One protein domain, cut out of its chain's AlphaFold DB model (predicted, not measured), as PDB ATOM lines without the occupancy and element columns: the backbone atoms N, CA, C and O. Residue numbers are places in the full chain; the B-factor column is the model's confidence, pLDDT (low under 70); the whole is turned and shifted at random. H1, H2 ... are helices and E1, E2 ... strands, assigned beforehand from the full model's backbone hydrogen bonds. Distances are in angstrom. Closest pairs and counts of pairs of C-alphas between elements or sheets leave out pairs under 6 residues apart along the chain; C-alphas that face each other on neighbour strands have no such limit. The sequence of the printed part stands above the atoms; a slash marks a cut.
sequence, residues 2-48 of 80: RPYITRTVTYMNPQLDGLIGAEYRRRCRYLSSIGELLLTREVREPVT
ATOM      1  N   ARG A   2      32.845 -28.800  -6.186       63.00
ATOM      2  CA  ARG A   2      33.724 -29.953  -6.477       63.00
ATOM      3  C   ARG A   2      35.158 -29.451  -6.725       63.00
ATOM      4  O   ARG A   2      35.294 -28.408  -7.364       63.00
ATOM      5  N   PRO A   3      36.203 -30.124  -6.213       77.25
ATOM      6  CA  PRO A   3      37.577 -29.731  -6.498       77.25
ATOM      7  C   PRO A   3      37.890 -29.915  -7.990       77.25
ATOM      8  O   PRO A   3      37.398 -30.850  -8.622       77.25
ATOM      9  N   TYR A   4      38.712 -29.021  -8.542       80.62
ATOM     10  CA  TYR A   4      39.219 -29.087  -9.914       80.62
ATOM     11  C   TYR A   4      40.745 -29.151  -9.885       80.62
ATOM     12  O   TYR A   4      41.373 -28.485  -9.063       80.62
ATOM     13  N   ILE A   5      41.337 -29.914 -10.801       84.62
ATOM     14  CA  ILE A   5      42.766 -29.844 -11.111       84.62
ATOM     15  C   ILE A   5      42.922 -29.015 -12.383       84.62
ATOM     16  O   ILE A   5      42.128 -29.125 -13.318       84.62
ATOM     17  N   THR A   6      43.944 -28.166 -12.412       87.38
ATOM     18  CA  THR A   6      44.333 -27.443 -13.624       87.38
ATOM     19  C   THR A   6      45.524 -28.160 -14.232       87.38
ATOM     20  O   THR A   6      46.531 -28.358 -13.554       87.38
ATOM     21  N   ARG A   7      45.408 -28.559 -15.499       88.00
ATOM     22  CA  ARG A   7      46.525 -29.084 -16.283       88.00
ATOM     23  C   ARG A   7      46.829 -28.161 -17.449       88.00
ATOM     24  O   ARG A   7      45.924 -27.621 -18.083       88.00
ATOM     25  N   THR A   8      48.111 -28.019 -17.746       92.50
ATOM     26  CA  THR A   8      48.591 -27.245 -18.887       92.50
ATOM     27  C   THR A   8      48.802 -28.190 -20.059       92.50
ATOM     28  O   THR A   8      49.529 -29.174 -19.936       92.50
ATOM     29  N   VAL A   9      48.151 -27.915 -21.187       93.19
ATOM     30  CA  VAL A   9      48.264 -28.716 -22.410       93.19
ATOM     31  C   VAL A   9      48.874 -27.859 -23.507       93.19
ATOM     32  O   VAL A   9      48.394 -26.759 -23.778       93.19
ATOM     33  N   THR A  10      49.912 -28.385 -24.152       95.38
ATOM     34  CA  THR A  10      50.536 -27.767 -25.324       95.38
ATOM     35  C   THR A  10      50.102 -28.516 -26.577       95.38
ATOM     36  O   THR A  10      50.160 -29.743 -26.614       95.38
ATOM     37  N   TYR A  11      49.656 -27.789 -27.596       95.00
ATOM     38  CA  TYR A  11      49.166 -28.352 -28.853       95.00
ATOM     39  C   TYR A  11      49.598 -27.495 -30.046       95.00
ATOM     40  O   TYR A  11      49.999 -26.342 -29.886       95.00
ATOM     41  N   MET A  12      49.554 -28.071 -31.251       95.81
ATOM     42  CA  MET A  12      49.866 -27.332 -32.475       95.81
ATOM     43  C   MET A  12      48.778 -26.310 -32.798       95.81
ATOM     44  O   MET A  12      47.603 -26.531 -32.519       95.81
ATOM     45  N   ASN A  13      49.174 -25.195 -33.406       96.56
ATOM     46  CA  ASN A  13      48.244 -24.148 -33.802       96.56
ATOM     47  C   ASN A  13      47.133 -24.707 -34.723       96.56
ATOM     48  O   ASN A  13      47.464 -25.257 -35.778       96.56
ATOM     49  N   PRO A  14      45.841 -24.513 -34.391       96.19
ATOM     50  CA  PRO A  14      44.710 -25.014 -35.181       96.19
ATOM     51  C   PRO A  14      44.680 -24.516 -36.629       96.19
ATOM     52  O   PRO A  14      44.035 -25.108 -37.483       96.19
ATOM     53  N   GLN A  15      45.404 -23.441 -36.952       95.19
ATOM     54  CA  GLN A  15      45.566 -22.983 -38.335       95.19
ATOM     55  C   GLN A  15      46.304 -23.984 -39.240       95.19
ATOM     56  O   GLN A  15      46.395 -23.759 -40.446       95.19
ATOM     57  N   LEU A  16      46.883 -25.041 -38.668       96.06
ATOM     58  CA  LEU A  16      47.476 -26.155 -39.400       96.06
ATOM     59  C   LEU A  16      46.475 -27.271 -39.711       96.06
ATOM     60  O   LEU A  16      46.778 -28.123 -40.548       96.06
ATOM     61  N   ASP A  17      45.309 -27.275 -39.066       96.00
ATOM     62  CA  ASP A  17      44.323 -28.337 -39.219       96.00
ATOM     63  C   ASP A  17      43.788 -28.362 -40.655       96.00
ATOM     64  O   ASP A  17      43.406 -27.343 -41.230       96.00
ATOM     65  N   GLY A  18      43.798 -29.549 -41.265       94.38
ATOM     66  CA  GLY A  18      43.360 -29.751 -42.649       94.38
ATOM     67  C   GLY A  18      44.357 -29.301 -43.725       94.38
ATOM     68  O   GLY A  18      44.138 -29.610 -44.896       94.38
ATOM     69  N   LEU A  19      45.465 -28.639 -43.371       96.31
ATOM     70  CA  LEU A  19      46.522 -28.312 -44.333       96.31
ATOM     71  C   LEU A  19      47.408 -29.528 -44.612       96.31
ATOM     72  O   LEU A  19      47.788 -30.267 -43.704       96.31
ATOM     73  N   ILE A  20      47.828 -29.685 -45.868       95.69
ATOM     74  CA  ILE A  20      48.712 -30.780 -46.292       95.69
ATOM     75  C   ILE A  20      49.874 -30.286 -47.162       95.69
ATOM     76  O   ILE A  20      49.886 -29.168 -47.680       95.69
ATOM     77  N   GLY A  21      50.897 -31.130 -47.312       96.62
ATOM     78  CA  GLY A  21      51.979 -30.935 -48.278       96.62
ATOM     79  C   GLY A  21      52.705 -29.587 -48.164       96.62
ATOM     80  O   GLY A  21      53.297 -29.251 -47.136       96.62
ATOM     81  N   ALA A  22      52.738 -28.834 -49.266       97.38
ATOM     82  CA  ALA A  22      53.465 -27.567 -49.342       97.38
ATOM     83  C   ALA A  22      52.823 -26.451 -48.501       97.38
ATOM     84  O   ALA A  22      53.553 -25.636 -47.928       97.38
ATOM     85  N   GLU A  23      51.494 -26.436 -48.399       96.56
ATOM     86  CA  GLU A  23      50.740 -25.438 -47.637       96.56
ATOM     87  C   GLU A  23      51.005 -25.589 -46.141       96.56
ATOM     88  O   GLU A  23      51.423 -24.623 -45.498       96.56
ATOM     89  N   TYR A  24      50.916 -26.822 -45.628       97.44
ATOM     90  CA  TYR A  24      51.280 -27.151 -44.248       97.44
ATOM     91  C   TYR A  24      52.707 -26.689 -43.924       97.44
ATOM     92  O   TYR A  24      52.936 -25.950 -42.970       97.44
ATOM     93  N   ARG A  25      53.689 -27.024 -44.776       97.06
ATOM     94  CA  ARG A  25      55.097 -26.641 -44.554       97.06
ATOM     95  C   ARG A  25      55.338 -25.131 -44.581       97.06
ATOM     96  O   ARG A  25      56.221 -24.645 -43.871       97.06
ATOM     97  N   ARG A  26      54.624 -24.372 -45.422       97.38
ATOM     98  CA  ARG A  26      54.709 -22.900 -45.405       97.38
ATOM     99  C   ARG A  26      54.101 -22.342 -44.126       97.38
ATOM    100  O   ARG A  26      54.752 -21.526 -43.479       97.38
ATOM    101  N   ARG A  27      52.906 -22.807 -43.749       97.69
ATOM    102  CA  ARG A  27      52.210 -22.320 -42.556       97.69
ATOM    103  C   ARG A  27      52.981 -22.653 -41.281       97.69
ATOM    104  O   ARG A  27      53.177 -21.756 -40.471       97.69
ATOM    105  N   CYS A  28      53.533 -23.861 -41.162       97.44
ATOM    106  CA  CYS A  28      54.401 -24.240 -40.044       97.44
ATOM    107  C   CYS A  28      55.615 -23.320 -39.908       97.44
ATOM    108  O   CYS A  28      55.904 -22.858 -38.810       97.44
ATOM    109  N   ARG A  29      56.316 -23.013 -41.010       97.50
ATOM    110  CA  ARG A  29      57.482 -22.112 -40.966       97.50
ATOM    111  C   ARG A  29      57.105 -20.703 -40.527       97.50
ATOM    112  O   ARG A  29      57.793 -20.130 -39.691       97.50
ATOM    113  N   TYR A  30      56.008 -20.174 -41.062       97.75
ATOM    114  CA  TYR A  30      55.501 -18.865 -40.666       97.75
ATOM    115  C   TYR A  30      55.139 -18.832 -39.176       97.75
ATOM    116  O   TYR A  30      55.670 -18.009 -38.437       97.75
ATOM    117  N   LEU A  31      54.326 -19.780 -38.706       97.50
ATOM    118  CA  LEU A  31      53.923 -19.860 -37.301       97.50
ATOM    119  C   LEU A  31      55.119 -20.049 -36.365       97.50
ATOM    120  O   LEU A  31      55.175 -19.441 -35.302       97.50
ATOM    121  N   SER A  32      56.113 -20.834 -36.786       97.38
ATOM    122  CA  SER A  32      57.364 -20.978 -36.045       97.38
ATOM    123  C   SER A  32      58.133 -19.659 -35.955       97.38
ATOM    124  O   SER A  32      58.697 -19.379 -34.904       97.38
ATOM    125  N   SER A  33      58.161 -18.853 -37.023       97.81
ATOM    126  CA  SER A  33      58.885 -17.573 -37.030       97.81
ATOM    127  C   SER A  33      58.274 -16.514 -36.115       97.81
ATOM    128  O   SER A  33      58.999 -15.657 -35.623       97.81
ATOM    129  N   ILE A  34      56.965 -16.593 -35.859       97.31
ATOM    130  CA  ILE A  34      56.258 -15.664 -34.969       97.31
ATOM    131  C   ILE A  34      56.032 -16.240 -33.563       97.31
ATOM    132  O   ILE A  34      55.392 -15.604 -32.738       97.31
ATOM    133  N   GLY A  35      56.548 -17.442 -33.279       95.19
ATOM    134  CA  GLY A  35      56.406 -18.089 -31.972       95.19
ATOM    135  C   GLY A  35      55.010 -18.649 -31.675       95.19
ATOM    136  O   GLY A  35      54.733 -19.005 -30.538       95.19
ATOM    137  N   GLU A  36      54.142 -18.776 -32.680       96.44
ATOM    138  CA  GLU A  36      52.755 -19.238 -32.522       96.44
ATOM    139  C   GLU A  36      52.539 -20.683 -32.991       96.44
ATOM    140  O   GLU A  36      51.401 -21.130 -33.126       96.44
ATOM    141  N   LEU A  37      53.605 -21.434 -33.290       96.88
ATOM    142  CA  LEU A  37      53.479 -22.823 -33.750       96.88
ATOM    143  C   LEU A  37      52.838 -23.730 -32.694       96.88
ATOM    144  O   LEU A  37      52.023 -24.592 -33.032       96.88
ATOM    145  N   LEU A  38      53.219 -23.536 -31.434       96.81
ATOM    146  CA  LEU A  38      52.696 -24.264 -30.290       96.81
ATOM    147  C   LEU A  38      51.899 -23.302 -29.421       96.81
ATOM    148  O   LEU A  38      52.387 -22.235 -29.059       96.81
ATOM    149  N   LEU A  39      50.682 -23.703 -29.083       95.19
ATOM    150  CA  LEU A  39      49.804 -22.970 -28.191       95.19
ATOM    151  C   LEU A  39      49.668 -23.737 -26.886       95.19
ATOM    152  O   LEU A  39      49.626 -24.970 -26.866       95.19
ATOM    153  N   THR A  40      49.575 -22.992 -25.795       94.62
ATOM    154  CA  THR A  40      49.401 -23.546 -24.459       94.62
ATOM    155  C   THR A  40      48.034 -23.148 -23.932       94.62
ATOM    156  O   THR A  40      47.664 -21.976 -23.955       94.62
ATOM    157  N   ARG A  41      47.275 -24.132 -23.450       92.44
ATOM    158  CA  ARG A  41      45.960 -23.929 -22.845       92.44
ATOM    159  C   ARG A  41      45.915 -24.549 -21.462       92.44
ATOM    160  O   ARG A  41      46.330 -25.689 -21.261       92.44
ATOM    161  N   GLU A  42      45.311 -23.819 -20.538       93.06
ATOM    162  CA  GLU A  42      44.894 -24.366 -19.256       93.06
ATOM    163  C   GLU A  42      43.560 -25.099 -19.409       93.06
ATOM    164  O   GLU A  42      42.559 -24.550 -19.882       93.06
ATOM    165  N   VAL A  43      43.550 -26.366 -19.008       88.88
ATOM    166  CA  VAL A  43      42.355 -27.203 -18.960       88.88
ATOM    167  C   VAL A  43      42.033 -27.461 -17.495       88.88
ATOM    168  O   VAL A  43      42.852 -28.006 -16.752       88.88
ATOM    169  N   ARG A  44      40.837 -27.044 -17.073       88.38
ATOM    170  CA  ARG A  44      40.305 -27.325 -15.738       88.38
ATOM    171  C   ARG A  44      39.471 -28.591 -15.799       88.38
ATOM    172  O   ARG A  44      38.463 -28.625 -16.500       88.38
ATOM    173  N   GLU A  45      39.883 -29.604 -15.053       83.06
ATOM    174  CA  GLU A  45      39.218 -30.903 -15.021       83.06
ATOM    175  C   GLU A  45      38.682 -31.181 -13.620       83.06
ATOM    176  O   GLU A  45      39.368 -30.899 -12.633       83.06
ATOM    177  N   PRO A  46      37.442 -31.683 -13.499       80.69
ATOM    178  CA  PRO A  46      36.894 -32.040 -12.204       80.69
ATOM    179  C   PRO A  46      37.690 -33.206 -11.616       80.69
ATOM    180  O   PRO A  46      38.001 -34.175 -12.304       80.69
ATOM    181  N   VAL A  47      37.996 -33.124 -10.324       78.88
ATOM    182  CA  VAL A  47      38.623 -34.235  -9.607       78.88
ATOM    183  C   VAL A  47      37.567 -35.293  -9.341       78.88
ATOM    184  O   VAL A  47      36.547 -35.009  -8.706       78.88
ATOM    185  N   THR A  48      37.817 -36.518  -9.799       73.81
ATOM    186  CA  THR A  48      36.991 -37.664  -9.423       73.81
ATOM    187  C   THR A  48      37.080 -37.851  -7.907       73.81
ATOM    188  O   THR A  48      38.190 -37.969  -7.377       73.81
TER     189      THR A  48
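Overview. This is residues 2 to 48 of the 80 residues of an uncharacterized protein of Mycolicibacterium mageritense (UniProt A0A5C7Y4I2). A long, twisted ribbon of two antiparallel strands, E1 and E2, makes most of the length, and one helix, H1, sits crosswise as a head at the end where E1 finishes and E2 starts. The printed part has 47 residues, in the order E1, H1, E2, of mixed class. It is an extended rod, with a radius of gyration of the C-alphas of 14.9 A and spans of 47 by 21 by 9 A.

Along the chain. Find C-alpha 4 at (39.219, -29.087, -9.914); from there E1, residues 4 to 12, runs 25.0 A. Next look for H1, residues 21 to 33, 18.8 A long. E2, residues 38 to 46, runs 25.2 A to C-alpha 46 at (36.894, -32.040, -12.204).

Arrangement. E1 and E2 are antiparallel neighbours at 156 degrees. Look at N 5 and O 45, 2.9 A apart, and N 39 and O 11, 2.8 A apart, both within hydrogen-bond range. In H1 every O i to N i+4 pair is within that range.

Size, cuts and confidence. The C-alphas of Arg 2 and Ala 22, the two farthest apart, are 47.3 A apart. The printed part has no cut. The link from E1 to H1 is short, with 8 residues, and that from H1 to E2 is tight, with 4. Residue 2 has pLDDT under 70.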